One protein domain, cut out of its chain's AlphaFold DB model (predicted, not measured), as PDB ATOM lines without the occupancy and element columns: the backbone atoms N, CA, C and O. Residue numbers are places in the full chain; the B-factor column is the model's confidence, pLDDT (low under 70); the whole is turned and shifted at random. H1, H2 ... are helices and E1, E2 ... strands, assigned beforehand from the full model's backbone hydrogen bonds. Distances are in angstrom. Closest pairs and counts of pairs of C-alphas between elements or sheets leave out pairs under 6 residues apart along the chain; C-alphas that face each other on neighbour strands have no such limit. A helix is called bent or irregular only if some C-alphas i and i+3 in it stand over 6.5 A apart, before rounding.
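What this domain is: This is residues 5 to 107 of the 108 residues of an uncharacterized protein of Blastopirellula marina (UniProt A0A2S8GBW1). A four-stranded antiparallel sheet, twisted, is folded over on itself by sharp bends in its two inner strands, E1 and E3, and the ends of its edge strands E2 and E4 come near each other. Three helices make an arc over the outside of the fold: H1 near the ends of E2 and E3, then H2, then the long H3 over E3 and E1. The printed part has 103 residues, with three named helices and four named strands in the order E1 H1 H2 E2 E3 H3 E4. The sheet order is E2 E3 E1 E4, and the class is mixed, helices and strands. The whole is compact, with a radius of gyration of the C-alphas of 13.8 A, but flat, spanning 39 by 36 by 19 A.

Where its parts are: E1, residues 5 to 14, begins at C-alpha 5 (19.130, 24.562, -13.402), is 17.4 A long and bends by 111 degrees at residue 10. H1, residues 17 to 24, is 11.4 A long and irregular: C-alphas 18 and 21 are 7.2 A apart. H2, residues 29 to 36, is 10.8 A long, and E2, residues 40 to 45, is 17.7 A. E3, residues 53 to 65, is 19.5 A long and bends by 123 degrees at residue 58. H3, residues 76 to 92, is 24.6 A long and begins at C-alpha 76 (33.937, 34.554, -23.956). E4, residues 100 to 106, is 18.2 A long and ends at C-alpha 106 (17.780, 20.246, -9.748).

How they stand to each other: E1 and E3 are antiparallel neighbours, with N 9 and O 59 2.9 A apart, within hydrogen-bond range. E1 and E4 are antiparallel, with N 8 and O 102 at 2.9 A. The hairpin E2 and E3 is antiparallel, with N 42 and O 56 at 3.0 A. The closest C-alphas of E2 and E4, those of Asn 45 and Gln 106, are 7.2 A apart. Helices H1, H2 and H3 on one face of the sheet make two layers. H1 is on the sheet; its closest C-alpha to E2 is that of Leu 23, 7.9 A from Trp 43. H2 has a height over the sheet of 9.2 A and lies over E3 and only just over E2, on which 3 of its C-alphas fall. H3 lies over E3 and E1, at a height of 8.9 A; the closest C-alphas of H3 and E3, Val 86 and Gly 58, are 5.5 A apart. H1 and H2 are close but not clearly touching, at a shallow tilt of 30 degrees, the same way; their closest C-alphas, Leu 23 and Ile 31, are 7.8 A apart. H2 and H3 are also close but not clearly touching, at a steep tilt of 65 degrees, opposite ways, and H1 and H3 are apart. E1, H1 H2, E2 and E3, H3, E4 are split strand-helix-strand units, two same-way strands with another strand between them in the sheet, with right-handed crossovers. In H2 and H3 every O i to N i+4 pair is within hydrogen-bond range; in H1, 2 of 4 are.

The domain as a whole: The C-alphas farthest apart, Ser 18 and Asn 75, are 39.2 A apart. The printed part has no cut and no long link; the longest links are short. The mean pLDDT of the printed part is 95.3, and no printed residue is under 70.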
ATOM      1  N   THR A   5      17.842  24.986 -12.859       96.88
ATOM      2  CA  THR A   5      19.130  24.562 -13.402       96.88
ATOM      3  C   THR A   5      20.231  25.406 -12.795       96.88
ATOM      4  O   THR A   5      20.296  26.617 -12.999       96.88
ATOM      5  N   ILE A   6      21.135  24.752 -12.081       97.31
ATOM      6  CA  ILE A   6      22.305  25.382 -11.485       97.31
ATOM      7  C   ILE A   6      23.377  25.536 -12.559       97.31
ATOM      8  O   ILE A   6      23.794  24.546 -13.163       97.31
ATOM      9  N   VAL A   7      23.831  26.771 -12.781       97.69
ATOM     10  CA  VAL A   7      24.936  27.098 -13.688       97.69
ATOM     11  C   VAL A   7      26.147  27.475 -12.848       97.69
ATOM     12  O   VAL A   7      26.128  28.456 -12.100       97.69
ATOM     13  N   PHE A   8      27.211  26.685 -12.945       98.19
ATOM     14  CA  PHE A   8      28.342  26.768 -12.027       98.19
ATOM     15  C   PHE A   8      29.658  26.504 -12.757       98.19
ATOM     16  O   PHE A   8      29.760  25.534 -13.498       98.19
ATOM     17  N   TYR A   9      30.691  27.314 -12.533       98.31
ATOM     18  CA  TYR A   9      32.035  27.029 -13.041       98.31
ATOM     19  C   TYR A   9      32.941  26.558 -11.912       98.31
ATOM     20  O   TYR A   9      33.197  27.297 -10.963       98.31
ATOM     21  N   GLY A  10      33.449  25.333 -12.006       98.25
ATOM     22  CA  GLY A  10      34.249  24.753 -10.937       98.25
ATOM     23  C   GLY A  10      34.362  23.243 -11.018       98.25
ATOM     24  O   GLY A  10      34.252  22.650 -12.092       98.25
ATOM     25  N   ILE A  11      34.599  22.620  -9.872       98.25
ATOM     26  CA  ILE A  11      34.699  21.165  -9.744       98.25
ATOM     27  C   ILE A  11      33.376  20.602  -9.222       98.25
ATOM     28  O   ILE A  11      32.720  21.241  -8.399       98.25
ATOM     29  N   ARG A  12      32.995  19.415  -9.705       97.62
ATOM     30  CA  ARG A  12      31.851  18.630  -9.220       97.62
ATOM     31  C   ARG A  12      32.381  17.497  -8.355       97.62
ATOM     32  O   ARG A  12      33.281  16.775  -8.777       97.62
ATOM     33  N   LEU A  13      31.778  17.315  -7.194       96.56
ATOM     34  CA  LEU A  13      32.079  16.245  -6.261       96.56
ATOM     35  C   LEU A  13      30.785  15.526  -5.901       96.56
ATOM     36  O   LEU A  13      29.759  16.166  -5.668       96.56
ATOM     37  N   GLU A  14      30.846  14.204  -5.855       96.12
ATOM     38  CA  GLU A  14      29.781  13.402  -5.256       96.12
ATOM     39  C   GLU A  14      29.869  13.517  -3.741       96.12
ATOM     40  O   GLU A  14      30.965  13.570  -3.171       96.12
ATOM     41  N   VAL A  15      28.704  13.617  -3.112       95.56
ATOM     42  CA  VAL A  15      28.567  13.737  -1.667       95.56
ATOM     43  C   VAL A  15      28.018  12.413  -1.144       95.56
ATOM     44  O   VAL A  15      26.885  12.064  -1.472       95.56
ATOM     45  N   PRO A  16      28.785  11.661  -0.343       94.12
ATOM     46  CA  PRO A  16      28.235  10.516   0.364       94.12
ATOM     47  C   PRO A  16      27.283  10.994   1.470       94.12
ATOM     48  O   PRO A  16      27.494  12.052   2.064       94.12
ATOM     49  N   GLU A  17      26.275  10.185   1.808       89.00
ATOM     50  CA  GLU A  17      25.326  10.493   2.893       89.00
ATOM     51  C   GLU A  17      26.021  10.847   4.221       89.00
ATOM     52  O   GLU A  17      25.557  11.716   4.958       89.00
ATOM     53  N   SER A  18      27.176  10.232   4.508       92.62
ATOM     54  CA  SER A  18      27.970  10.501   5.715       92.62
ATOM     55  C   SER A  18      28.404  11.960   5.865       92.62
ATOM     56  O   SER A  18      28.662  12.410   6.982       92.62
ATOM     57  N   ASP A  19      28.490  12.699   4.758       94.12
ATOM     58  CA  ASP A  19      28.997  14.069   4.727       94.12
ATOM     59  C   ASP A  19      27.869  15.112   4.801       94.12
ATOM     60  O   ASP A  19      28.142  16.294   5.034       94.12
ATOM     61  N   VAL A  20      26.601  14.694   4.672       92.06
ATOM     62  CA  VAL A  20      25.424  15.582   4.625       92.06
ATOM     63  C   VAL A  20      25.341  16.467   5.867       92.06
ATOM     64  O   VAL A  20      25.270  17.686   5.742       92.06
ATOM     65  N   THR A  21      25.473  15.903   7.071       93.44
ATOM     66  CA  THR A  21      25.430  16.692   8.318       93.44
ATOM     67  C   THR A  21      26.523  17.766   8.369       93.44
ATOM     68  O   THR A  21      26.290  18.882   8.845       93.44
ATOM     69  N   ALA A  22      27.723  17.462   7.862       93.88
ATOM     70  CA  ALA A  22      28.828  18.417   7.824       93.88
ATOM     71  C   ALA A  22      28.591  19.524   6.784       93.88
ATOM     72  O   ALA A  22      29.003  20.669   6.987       93.88
ATOM     73  N   LEU A  23      27.915  19.208   5.679       93.62
ATOM     74  CA  LEU A  23      27.522  20.178   4.659       93.62
ATOM     75  C   LEU A  23      26.402  21.101   5.156       93.62
ATOM     76  O   LEU A  23      26.526  22.321   5.026       93.62
ATOM     77  N   GLU A  24      25.370  20.555   5.802       93.31
ATOM     78  CA  GLU A  24      24.294  21.321   6.448       93.31
ATOM     79  C   GLU A  24      24.844  22.268   7.520       93.31
ATOM     80  O   GLU A  24      24.506  23.454   7.557       93.31
ATOM     81  N   SER A  25      25.774  21.772   8.339       94.44
ATOM     82  CA  SER A  25      26.439  22.550   9.392       94.44
ATOM     83  C   SER A  25      27.535  23.485   8.867       94.44
ATOM     84  O   SER A  25      28.118  24.243   9.643       94.44
ATOM     85  N   ARG A  26      27.835  23.456   7.559       92.88
ATOM     86  CA  ARG A  26      28.907  24.236   6.909       92.88
ATOM     87  C   ARG A  26      30.300  24.000   7.513       92.88
ATOM     88  O   ARG A  26      31.143  24.898   7.497       92.88
ATOM     89  N   THR A  27      30.542  22.802   8.034       95.19
ATOM     90  CA  THR A  27      31.811  22.365   8.636       95.19
ATOM     91  C   THR A  27      32.606  21.425   7.732       95.19
ATOM     92  O   THR A  27      33.734  21.070   8.065       95.19
ATOM     93  N   HIS A  28      32.053  21.036   6.579       96.62
ATOM     94  CA  HIS A  28      32.725  20.145   5.640       96.62
ATOM     95  C   HIS A  28      34.105  20.704   5.212       96.62
ATOM     96  O   HIS A  28      34.167  21.838   4.721       96.62
ATOM     97  N   PRO A  29      35.212  19.933   5.309       95.44
ATOM     98  CA  PRO A  29      36.570  20.445   5.082       95.44
ATOM     99  C   PRO A  29      36.767  21.131   3.728       95.44
ATOM    100  O   PRO A  29      37.413  22.172   3.642       95.44
ATOM    101  N   LYS A  30      36.148  20.598   2.666       95.62
ATOM    102  CA  LYS A  30      36.232  21.194   1.323       95.62
ATOM    103  C   LYS A  30      35.525  22.554   1.221       95.62
ATOM    104  O   LYS A  30      35.988  23.408   0.471       95.62
ATOM    105  N   ILE A  31      34.449  22.778   1.985       94.88
ATOM    106  CA  ILE A  31      33.781  24.090   2.067       94.88
ATOM    107  C   ILE A  31      34.672  25.075   2.818       94.88
ATOM    108  O   ILE A  31      34.809  26.221   2.394       94.88
ATOM    109  N   LEU A  32      35.279  24.640   3.924       96.44
ATOM    110  CA  LEU A  32      36.186  25.484   4.702       96.44
ATOM    111  C   LEU A  32      37.371  25.938   3.841       96.44
ATOM    112  O   LEU A  32      37.584  27.140   3.706       96.44
ATOM    113  N   ALA A  33      38.028  25.001   3.153       96.44
ATOM    114  CA  ALA A  33      39.110  25.295   2.217       96.44
ATOM    115  C   ALA A  33      38.669  26.247   1.091       96.44
ATOM    116  O   ALA A  33      39.317  27.255   0.831       96.44
ATOM    117  N   ALA A  34      37.522  25.994   0.447       96.06
ATOM    118  CA  ALA A  34      36.994  26.882  -0.592       96.06
ATOM    119  C   ALA A  34      36.806  28.326  -0.088       96.06
ATOM    120  O   ALA A  34      37.172  29.282  -0.776       96.06
ATOM    121  N   ARG A  35      36.286  28.492   1.135       95.81
ATOM    122  CA  ARG A  35      36.054  29.808   1.744       95.81
ATOM    123  C   ARG A  35      37.346  30.564   2.041       95.81
ATOM    124  O   ARG A  35      37.349  31.783   1.885       95.81
ATOM    125  N   GLU A  36      38.425  29.880   2.420       96.75
ATOM    126  CA  GLU A  36      39.731  30.505   2.697       96.75
ATOM    127  C   GLU A  36      40.298  31.254   1.485       96.75
ATOM    128  O   GLU A  36      40.945  32.287   1.639       96.75
ATOM    129  N   VAL A  37      39.991  30.785   0.273       97.44
ATOM    130  CA  VAL A  37      40.402  31.422  -0.991       97.44
ATOM    131  C   VAL A  37      39.265  32.161  -1.698       97.44
ATOM    132  O   VAL A  37      39.385  32.552  -2.861       97.44
ATOM    133  N   GLY A  38      38.144  32.373  -1.004       97.06
ATOM    134  CA  GLY A  38      36.995  33.117  -1.516       97.06
ATOM    135  C   GLY A  38      36.274  32.442  -2.686       97.06
ATOM    136  O   GLY A  38      35.680  33.139  -3.509       97.06
ATOM    137  N   LEU A  39      36.358  31.117  -2.813       98.00
ATOM    138  CA  LEU A  39      35.509  30.357  -3.728       98.00
ATOM    139  C   LEU A  39      34.102  30.192  -3.148       98.00
ATOM    140  O   LEU A  39      33.895  30.121  -1.936       98.00
ATOM    141  N   GLU A  40      33.135  30.112  -4.049       98.06
ATOM    142  CA  GLU A  40      31.749  29.785  -3.747       98.06
ATOM    143  C   GLU A  40      31.546  28.268  -3.785       98.06
ATOM    144  O   GLU A  40      32.357  27.516  -4.337       98.06
ATOM    145  N   TYR A  41      30.433  27.817  -3.212       97.44
ATOM    146  CA  TYR A  41      30.006  26.428  -3.290       97.44
ATOM    147  C   TYR A  41      28.489  26.339  -3.451       97.44
ATOM    148  O   TYR A  41      27.752  27.242  -3.054       97.44
ATOM    149  N   TYR A  42      28.035  25.229  -4.020       97.12
ATOM    150  CA  TYR A  42      26.626  24.859  -4.091       97.12
ATOM    151  C   TYR A  42      26.508  23.371  -3.819       97.12
ATOM    152  O   TYR A  42      27.288  22.607  -4.376       97.12
ATOM    153  N   TRP A  43      25.560  22.934  -3.001       96.31
ATOM    154  CA  TRP A  43      25.295  21.509  -2.843       96.31
ATOM    155  C   TRP A  43      23.801  21.248  -2.681       96.31
ATOM    156  O   TRP A  43      23.059  22.136  -2.260       96.31
ATOM    157  N   GLY A  44      23.370  20.045  -3.043       94.62
ATOM    158  CA  GLY A  44      21.981  19.617  -2.916       94.62
ATOM    159  C   GLY A  44      21.756  18.228  -3.499       94.62
ATOM    160  O   GLY A  44      22.674  17.649  -4.082       94.62
ATOM    161  N   ASN A  45      20.537  17.714  -3.335       94.12
ATOM    162  CA  ASN A  45      20.067  16.536  -4.055       94.12
ATOM    163  C   ASN A  45      19.614  16.956  -5.461       94.12
ATOM    164  O   ASN A  45      18.818  17.885  -5.597       94.12
ATOM    165  N   PHE A  46      20.142  16.297  -6.487       94.56
ATOM    166  CA  PHE A  46      19.815  16.546  -7.888       94.56
ATOM    167  C   PHE A  46      19.016  15.417  -8.549       94.56
ATOM    168  O   PHE A  46      18.793  15.468  -9.759       94.56
ATOM    169  N   ASP A  47      18.568  14.428  -7.782       93.12
ATOM    170  CA  ASP A  47      17.657  13.390  -8.252       93.12
ATOM    171  C   ASP A  47      16.359  13.412  -7.432       93.12
ATOM    172  O   ASP A  47      16.346  13.808  -6.269       93.12
ATOM    173  N   SER A  48      15.244  13.050  -8.066       87.81
ATOM    174  CA  SER A  48      13.925  12.952  -7.434       87.81
ATOM    175  C   SER A  48      13.069  11.969  -8.241       87.81
ATOM    176  O   SER A  48      12.889  12.169  -9.447       87.81
ATOM    177  N   PRO A  49      12.553  10.884  -7.630       88.94
ATOM    178  CA  PRO A  49      12.479  10.614  -6.186       88.94
ATOM    179  C   PRO A  49      13.739   9.970  -5.569       88.94
ATOM    180  O   PRO A  49      13.682   9.530  -4.423       88.94
ATOM    181  N   GLY A  50      14.833   9.834  -6.328       89.94
ATOM    182  CA  GLY A  50      16.082   9.234  -5.855       89.94
ATOM    183  C   GLY A  50      16.987  10.196  -5.082       89.94
ATOM    184  O   GLY A  50      16.578  11.279  -4.661       89.94
ATOM    185  N   GLU A  51      18.242   9.787  -4.908       91.06
ATOM    186  CA  GLU A  51      19.271  10.590  -4.255       91.06
ATOM    187  C   GLU A  51      20.519  10.687  -5.133       91.06
ATOM    188  O   GLU A  51      21.208   9.704  -5.403       91.06
ATOM    189  N   GLU A  52      20.836  11.910  -5.546       94.44
ATOM    190  CA  GLU A  52      22.108  12.274  -6.155       94.44
ATOM    191  C   GLU A  52      22.625  13.546  -5.473       94.44
ATOM    192  O   GLU A  52      22.458  14.663  -5.974       94.44
ATOM    193  N   TYR A  53      23.257  13.388  -4.307       95.44
ATOM    194  CA  TYR A  53      23.881  14.514  -3.621       95.44
ATOM    195  C   TYR A  53      25.168  14.930  -4.333       95.44
ATOM    196  O   TYR A  53      26.136  14.173  -4.461       95.44
ATOM    197  N   VAL A  54      25.187  16.177  -4.790       96.88
ATOM    198  CA  VAL A  54      26.318  16.761  -5.510       96.88
ATOM    199  C   VAL A  54      26.731  18.054  -4.833       96.88
ATOM    200  O   VAL A  54      25.886  18.850  -4.428       96.88
ATOM    201  N   MET A  55      28.040  18.284  -4.761       97.31
ATOM    202  CA  MET A  55      28.641  19.545  -4.352       97.31
ATOM    203  C   MET A  55      29.491  20.121  -5.485       97.31
ATOM    204  O   MET A  55      30.325  19.439  -6.080       97.31
ATOM    205  N   PHE A  56      29.323  21.410  -5.736       98.31
ATOM    206  CA  PHE A  56      30.148  22.223  -6.610       98.31
ATOM    207  C   PHE A  56      31.018  23.174  -5.789       98.31
ATOM    208  O   PHE A  56      30.543  23.747  -4.809       98.31
ATOM    209  N   ILE A  57      32.274  23.367  -6.203       98.31
ATOM    210  CA  ILE A  57      33.212  24.339  -5.613       98.31
ATOM    211  C   ILE A  57      33.856  25.156  -6.733       98.31
ATOM    212  O   ILE A  57      34.396  24.589  -7.685       98.31
ATOM    213  N   GLY A  58      33.791  26.487  -6.641       98.38
ATOM    214  CA  GLY A  58      34.202  27.385  -7.721       98.38
ATOM    215  C   GLY A  58      33.436  28.708  -7.710       98.38
ATOM    216  O   GLY A  58      33.564  29.488  -6.770       98.38
ATOM    217  N   LYS A  59      32.665  28.968  -8.768       98.25
ATOM    218  CA  LYS A  59      31.839  30.164  -8.949       98.25
ATOM    219  C   LYS A  59      30.416  29.769  -9.349       98.25
ATOM    220  O   LYS A  59      30.231  29.155 -10.402       98.25
ATOM    221  N   LEU A  60      29.419  30.170  -8.561       97.38
ATOM    222  CA  LEU A  60      28.021  30.121  -8.974       97.38
ATOM    223  C   LEU A  60      27.806  31.236  -9.996       97.38
ATOM    224  O   LEU A  60      27.929  32.423  -9.698       97.38
ATOM    225  N   ILE A  61      27.530  30.829 -11.228       96.25
ATOM    226  CA  ILE A  61      27.258  31.753 -12.322       96.25
ATOM    227  C   ILE A  61      25.809  32.238 -12.235       96.25
ATOM    228  O   ILE A  61      25.540  33.418 -12.442       96.25
ATOM    229  N   GLY A  62      24.885  31.338 -11.903       95.31
ATOM    230  CA  GLY A  62      23.484  31.670 -11.705       95.31
ATOM    231  C   GLY A  62      22.603  30.435 -11.593       95.31
ATOM    232  O   GLY A  62      23.081  29.298 -11.584       95.31
ATOM    233  N   LYS A  63      21.299  30.681 -11.518       96.19
ATOM    234  CA  LYS A  63      20.254  29.663 -11.531       96.19
ATOM    235  C   LYS A  63      19.238  30.002 -12.614       96.19
ATOM    236  O   LYS A  63      18.920  31.178 -12.789       96.19
ATOM    237  N   ILE A  64      18.779  28.996 -13.353       96.31
ATOM    238  CA  ILE A  64      17.776  29.144 -14.410       96.31
ATOM    239  C   ILE A  64      16.537  28.349 -14.023       96.31
ATOM    240  O   ILE A  64      16.581  27.122 -13.986       96.31
ATOM    241  N   GLY A  65      15.427  29.027 -13.777       93.81
ATOM    242  CA  GLY A  65      14.199  28.409 -13.293       93.81
ATOM    243  C   GLY A  65      13.075  29.430 -13.209       93.81
ATOM    244  O   GLY A  65      13.312  30.624 -13.379       93.81
ATOM    245  N   PHE A  66      11.856  28.968 -12.935       89.81
ATOM    246  CA  PHE A  66      10.669  29.834 -12.905       89.81
ATOM    247  C   PHE A  66      10.777  30.972 -11.875       89.81
ATOM    248  O   PHE A  66      10.281  32.071 -12.110       89.81
ATOM    249  N   GLU A  67      11.441  30.707 -10.750       90.62
ATOM    250  CA  GLU A  67      11.682  31.683  -9.679       90.62
ATOM    251  C   GLU A  67      13.046  32.390  -9.794       90.62
ATOM    252  O   GLU A  67      13.299  33.352  -9.069       90.62
ATOM    253  N   ASP A  68      13.918  31.926 -10.692       91.94
ATOM    254  CA  ASP A  68      15.271  32.447 -10.883       91.94
ATOM    255  C   ASP A  68      15.364  33.235 -12.211       91.94
ATOM    256  O   ASP A  68      14.458  33.977 -12.594       91.94
ATOM    257  N   HIS A  69      16.483  33.121 -12.931       92.56
ATOM    258  CA  HIS A  69      16.633  33.745 -14.236       92.56
ATOM    259  C   HIS A  69      15.938  32.920 -15.322       92.56
ATOM    260  O   HIS A  69      16.074  31.701 -15.380       92.56
ATOM    261  N   ASN A  70      15.268  33.594 -16.257       92.88
ATOM    262  CA  ASN A  70      14.750  32.948 -17.468       92.88
ATOM    263  C   ASN A  70      15.848  32.712 -18.518       92.88
ATOM    264  O   ASN A  70      15.735  31.817 -19.350       92.88
ATOM    265  N   GLU A  71      16.911  33.518 -18.483       94.56
ATOM    266  CA  GLU A  71      18.072  33.399 -19.357       94.56
ATOM    267  C   GLU A  71      19.337  33.893 -18.653       94.56
ATOM    268  O   GLU A  71      19.288  34.760 -17.778       94.56
ATOM    269  N   LEU A  72      20.483  33.356 -19.066       94.44
ATOM    270  CA  LEU A  72      21.799  33.837 -18.674       94.44
ATOM    271  C   LEU A  72      22.652  34.008 -19.932       94.44
ATOM    272  O   LEU A  72      22.688  33.122 -20.786       94.44
ATOM    273  N   GLN A  73      23.352  35.135 -20.038       94.06
ATOM    274  CA  GLN A  73      24.209  35.447 -21.179       94.06
ATOM    275  C   GLN A  73      25.632  35.727 -20.701       94.06
ATOM    276  O   GLN A  73      25.845  36.537 -19.799       94.06
ATOM    277  N   PHE A  74      26.607  35.081 -21.337       90.75
ATOM    278  CA  PHE A  74      28.028  35.272 -21.055       90.75
ATOM    279  C   PHE A  74      28.785  35.403 -22.361       90.75
ATOM    280  O   PHE A  74      28.608  34.604 -23.280       90.75
ATOM    281  N   ASN A  75      29.660  36.399 -22.432       94.38
ATOM    282  CA  ASN A  75      30.640  36.457 -23.502       94.38
ATOM    283  C   ASN A  75      31.871  35.610 -23.138       94.38
ATOM    284  O   ASN A  75      32.061  35.194 -21.992       94.38
ATOM    285  N   VAL A  76      32.725  35.366 -24.132       94.75
ATOM    286  CA  VAL A  76      33.937  34.554 -23.956       94.75
ATOM    287  C   VAL A  76      34.867  35.148 -22.893       94.75
ATOM    288  O   VAL A  76      35.407  34.396 -22.091       94.75
ATOM    289  N   ALA A  77      35.005  36.477 -22.837       96.56
ATOM    290  CA  ALA A  77      35.884  37.143 -21.876       96.56
ATOM    291  C   ALA A  77      35.459  36.874 -20.424       96.56
ATOM    292  O   ALA A  77      36.291  36.493 -19.609       96.56
ATOM    293  N   MET A  78      34.159  36.954 -20.123       94.31
ATOM    294  CA  MET A  78      33.620  36.645 -18.794       94.31
ATOM    295  C   MET A  78      33.908  35.195 -18.386       94.31
ATOM    296  O   MET A  78      34.295  34.936 -17.249       94.31
ATOM    297  N   ILE A  79      33.739  34.241 -19.308       93.62
ATOM    298  CA  ILE A  79      34.030  32.827 -19.031       93.62
ATOM    299  C   ILE A  79      35.528  32.618 -18.796       93.62
ATOM    300  O   ILE A  79      35.897  31.901 -17.867       93.62
ATOM    301  N   SER A  80      36.390  33.260 -19.586       96.25
ATOM    302  CA  SER A  80      37.843  33.208 -19.403       96.25
ATOM    303  C   SER A  80      38.279  33.784 -18.054       96.25
ATOM    304  O   SER A  80      39.047  33.138 -17.346       96.25
ATOM    305  N   GLU A  81      37.742  34.937 -17.650       97.06
ATOM    306  CA  GLU A  81      38.037  35.557 -16.351       97.06
ATOM    307  C   GLU A  81      37.620  34.658 -15.179       97.06
ATOM    308  O   GLU A  81      38.395  34.439 -14.243       97.06
ATOM    309  N   ILE A  82      36.415  34.078 -15.245       97.31
ATOM    310  CA  ILE A  82      35.944  33.114 -14.241       97.31
ATOM    311  C   ILE A  82      36.858  31.885 -14.218       97.31
ATOM    312  O   ILE A  82      37.230  31.416 -13.140       97.31
ATOM    313  N   ALA A  83      37.250  31.374 -15.387       97.25
ATOM    314  CA  ALA A  83      38.093  30.195 -15.503       97.25
ATOM    315  C   ALA A  83      39.476  30.392 -14.878       97.25
ATOM    316  O   ALA A  83      39.930  29.525 -14.125       97.25
ATOM    317  N   GLU A  84      40.128  31.521 -15.154       97.38
ATOM    318  CA  GLU A  84      41.433  31.865 -14.588       97.38
ATOM    319  C   GLU A  84      41.353  32.040 -13.069       97.38
ATOM    320  O   GLU A  84      42.135  31.431 -12.331       97.38
ATOM    321  N   LEU A  85      40.355  32.791 -12.592       97.62
ATOM    322  CA  LEU A  85      40.138  33.037 -11.169       97.62
ATOM    323  C   LEU A  85      39.879  31.737 -10.397       97.62
ATOM    324  O   LEU A  85      40.533  31.470  -9.384       97.62
ATOM    325  N   VAL A  86      38.940  30.914 -10.873       98.19
ATOM    326  CA  VAL A  86      38.569  29.659 -10.210       98.19
ATOM    327  C   VAL A  86      39.734  28.674 -10.238       98.19
ATOM    328  O   VAL A  86      40.067  28.102  -9.201       98.19
ATOM    329  N   SER A  87      40.416  28.519 -11.377       97.06
ATOM    330  CA  SER A  87      41.565  27.609 -11.490       97.06
ATOM    331  C   SER A  87      42.721  28.018 -10.577       97.06
ATOM    332  O   SER A  87      43.345  27.159  -9.954       97.06
ATOM    333  N   GLY A  88      43.006  29.321 -10.474       96.75
ATOM    334  CA  GLY A  88      44.040  29.843  -9.584       96.75
ATOM    335  C   GLY A  88      43.740  29.548  -8.114       96.75
ATOM    336  O   GLY A  88      44.605  29.049  -7.397       96.75
ATOM    337  N   ARG A  89      42.500  29.791  -7.679       98.12
ATOM    338  CA  ARG A  89      42.067  29.579  -6.289       98.12
ATOM    339  C   ARG A  89      41.964  28.105  -5.910       98.12
ATOM    340  O   ARG A  89      42.426  27.733  -4.842       98.12
ATOM    341  N   LEU A  90      41.435  27.253  -6.791       97.69
ATOM    342  CA  LEU A  90      41.364  25.807  -6.547       97.69
ATOM    343  C   LEU A  90      42.755  25.214  -6.277       97.69
ATOM    344  O   LEU A  90      42.924  24.436  -5.340       97.69
ATOM    345  N   ARG A  91      43.771  25.645  -7.039       95.94
ATOM    346  CA  ARG A  91      45.164  25.211  -6.841       95.94
ATOM    347  C   ARG A  91      45.751  25.664  -5.504       95.94
ATOM    348  O   ARG A  91      46.523  24.913  -4.919       95.94
ATOM    349  N   GLN A  92      45.398  26.856  -5.017       96.31
ATOM    350  CA  GLN A  92      45.905  27.379  -3.738       96.31
ATOM    351  C   GLN A  92      45.506  26.506  -2.544       96.31
ATOM    352  O   GLN A  92      46.254  26.435  -1.575       96.31
ATOM    353  N   VAL A  93      44.369  25.813  -2.632       95.31
ATOM    354  CA  VAL A  93      43.859  24.920  -1.577       95.31
ATOM    355  C   VAL A  93      43.981  23.436  -1.932       95.31
ATOM    356  O   VAL A  93      43.377  22.584  -1.288       95.31
ATOM    357  N   GLY A  94      44.783  23.117  -2.951       94.81
ATOM    358  CA  GLY A  94      45.172  21.744  -3.268       94.81
ATOM    359  C   GLY A  94      44.135  20.908  -4.020       94.81
ATOM    360  O   GLY A  94      44.319  19.696  -4.114       94.81
ATOM    361  N   PHE A  95      43.081  21.509  -4.586       94.50
ATOM    362  CA  PHE A  95      42.212  20.782  -5.517       94.50
ATOM    363  C   PHE A  95      42.966  20.491  -6.820       94.50
ATOM    364  O   PHE A  95      43.619  21.371  -7.393       94.50
ATOM    365  N   VAL A  96      42.873  19.246  -7.288       91.81
ATOM    366  CA  VAL A  96      43.588  18.744  -8.480       91.81
ATOM    367  C   VAL A  96      42.652  18.505  -9.662       91.81
ATOM    368  O   VAL A  96      43.096  18.346 -10.800       91.81
ATOM    369  N   GLU A  97      41.350  18.484  -9.398       93.44
ATOM    370  CA  GLU A  97      40.300  18.310 -10.382       93.44
ATOM    371  C   GLU A  97      40.268  19.503 -11.349       93.44
ATOM    372  O   GLU A  97      40.445  20.663 -10.969       93.44
ATOM    373  N   LYS A  98      40.040  19.222 -12.635       94.00
ATOM    374  CA  LYS A  98      39.946  20.268 -13.658       94.00
ATOM    375  C   LYS A  98      38.583  20.957 -13.550       94.00
ATOM    376  O   LYS A  98      37.575  20.265 -13.700       94.00
ATOM    377  N   PRO A  99      38.522  22.283 -13.330       97.31
ATOM    378  CA  PRO A  99      37.250  22.979 -13.312       97.31
ATOM    379  C   PRO A  99      36.655  23.056 -14.720       97.31
ATOM    380  O   PRO A  99      37.378  23.206 -15.708       97.31
ATOM    381  N   CYS A 100      35.334  22.983 -14.803       97.56
ATOM    382  CA  CYS A 100      34.575  23.160 -16.035       97.56
ATOM    383  C   CYS A 100      33.234  23.847 -15.754       97.56
ATOM    384  O   CYS A 100      32.861  24.072 -14.599       97.56
ATOM    385  N   LEU A 101      32.532  24.217 -16.825       97.25
ATOM    386  CA  LEU A 101      31.176  24.742 -16.745       97.25
ATOM    387  C   LEU A 101      30.189  23.585 -16.554       97.25
ATOM    388  O   LEU A 101      30.073  22.712 -17.411       97.25
ATOM    389  N   HIS A 102      29.462  23.620 -15.445       97.88
ATOM    390  CA  HIS A 102      28.391  22.697 -15.101       97.88
ATOM    391  C   HIS A 102      27.045  23.379 -15.297       97.88
ATOM    392  O   HIS A 102      26.839  24.509 -14.853       97.88
ATOM    393  N   LEU A 103      26.127  22.660 -15.935       97.06
ATOM    394  CA  LEU A 103      24.710  22.981 -15.983       97.06
ATOM    395  C   LEU A 103      23.986  21.742 -15.477       97.06
ATOM    396  O   LEU A 103      24.032  20.701 -16.133       97.06
ATOM    397  N   LYS A 104      23.384  21.820 -14.290       97.06
ATOM    398  CA  LYS A 104      22.719  20.662 -13.687       97.06
ATOM    399  C   LYS A 104      21.322  21.031 -13.217       97.06
ATOM    400  O   LYS A 104      21.159  21.936 -12.402       97.06
ATOM    401  N   PHE A 105      20.331  20.336 -13.768       96.25
ATOM    402  CA  PHE A 105      18.938  20.458 -13.365       96.25
ATOM    403  C   PHE A 105      18.754  19.856 -11.977       96.25
ATOM    404  O   PHE A 105      19.125  18.707 -11.752       96.25
ATOM    405  N   GLN A 106      18.196  20.646 -11.073       94.75
ATOM    406  CA  GLN A 106      17.780  20.246  -9.748       94.75
ATOM    407  C   GLN A 106      16.248  20.155  -9.739       94.75
ATOM    408  O   GLN A 106      15.584  21.180  -9.941       94.75
ATOM    409  N   PRO A 107      15.692  18.948  -9.544       91.69
ATOM    410  CA  PRO A 107      14.257  18.769  -9.401       91.69
ATOM    411  C   PRO A 107      13.752  19.389  -8.093       91.69
ATOM    412  O   PRO A 107      14.537  19.752  -7.212       91.69
TER     413      PRO A 107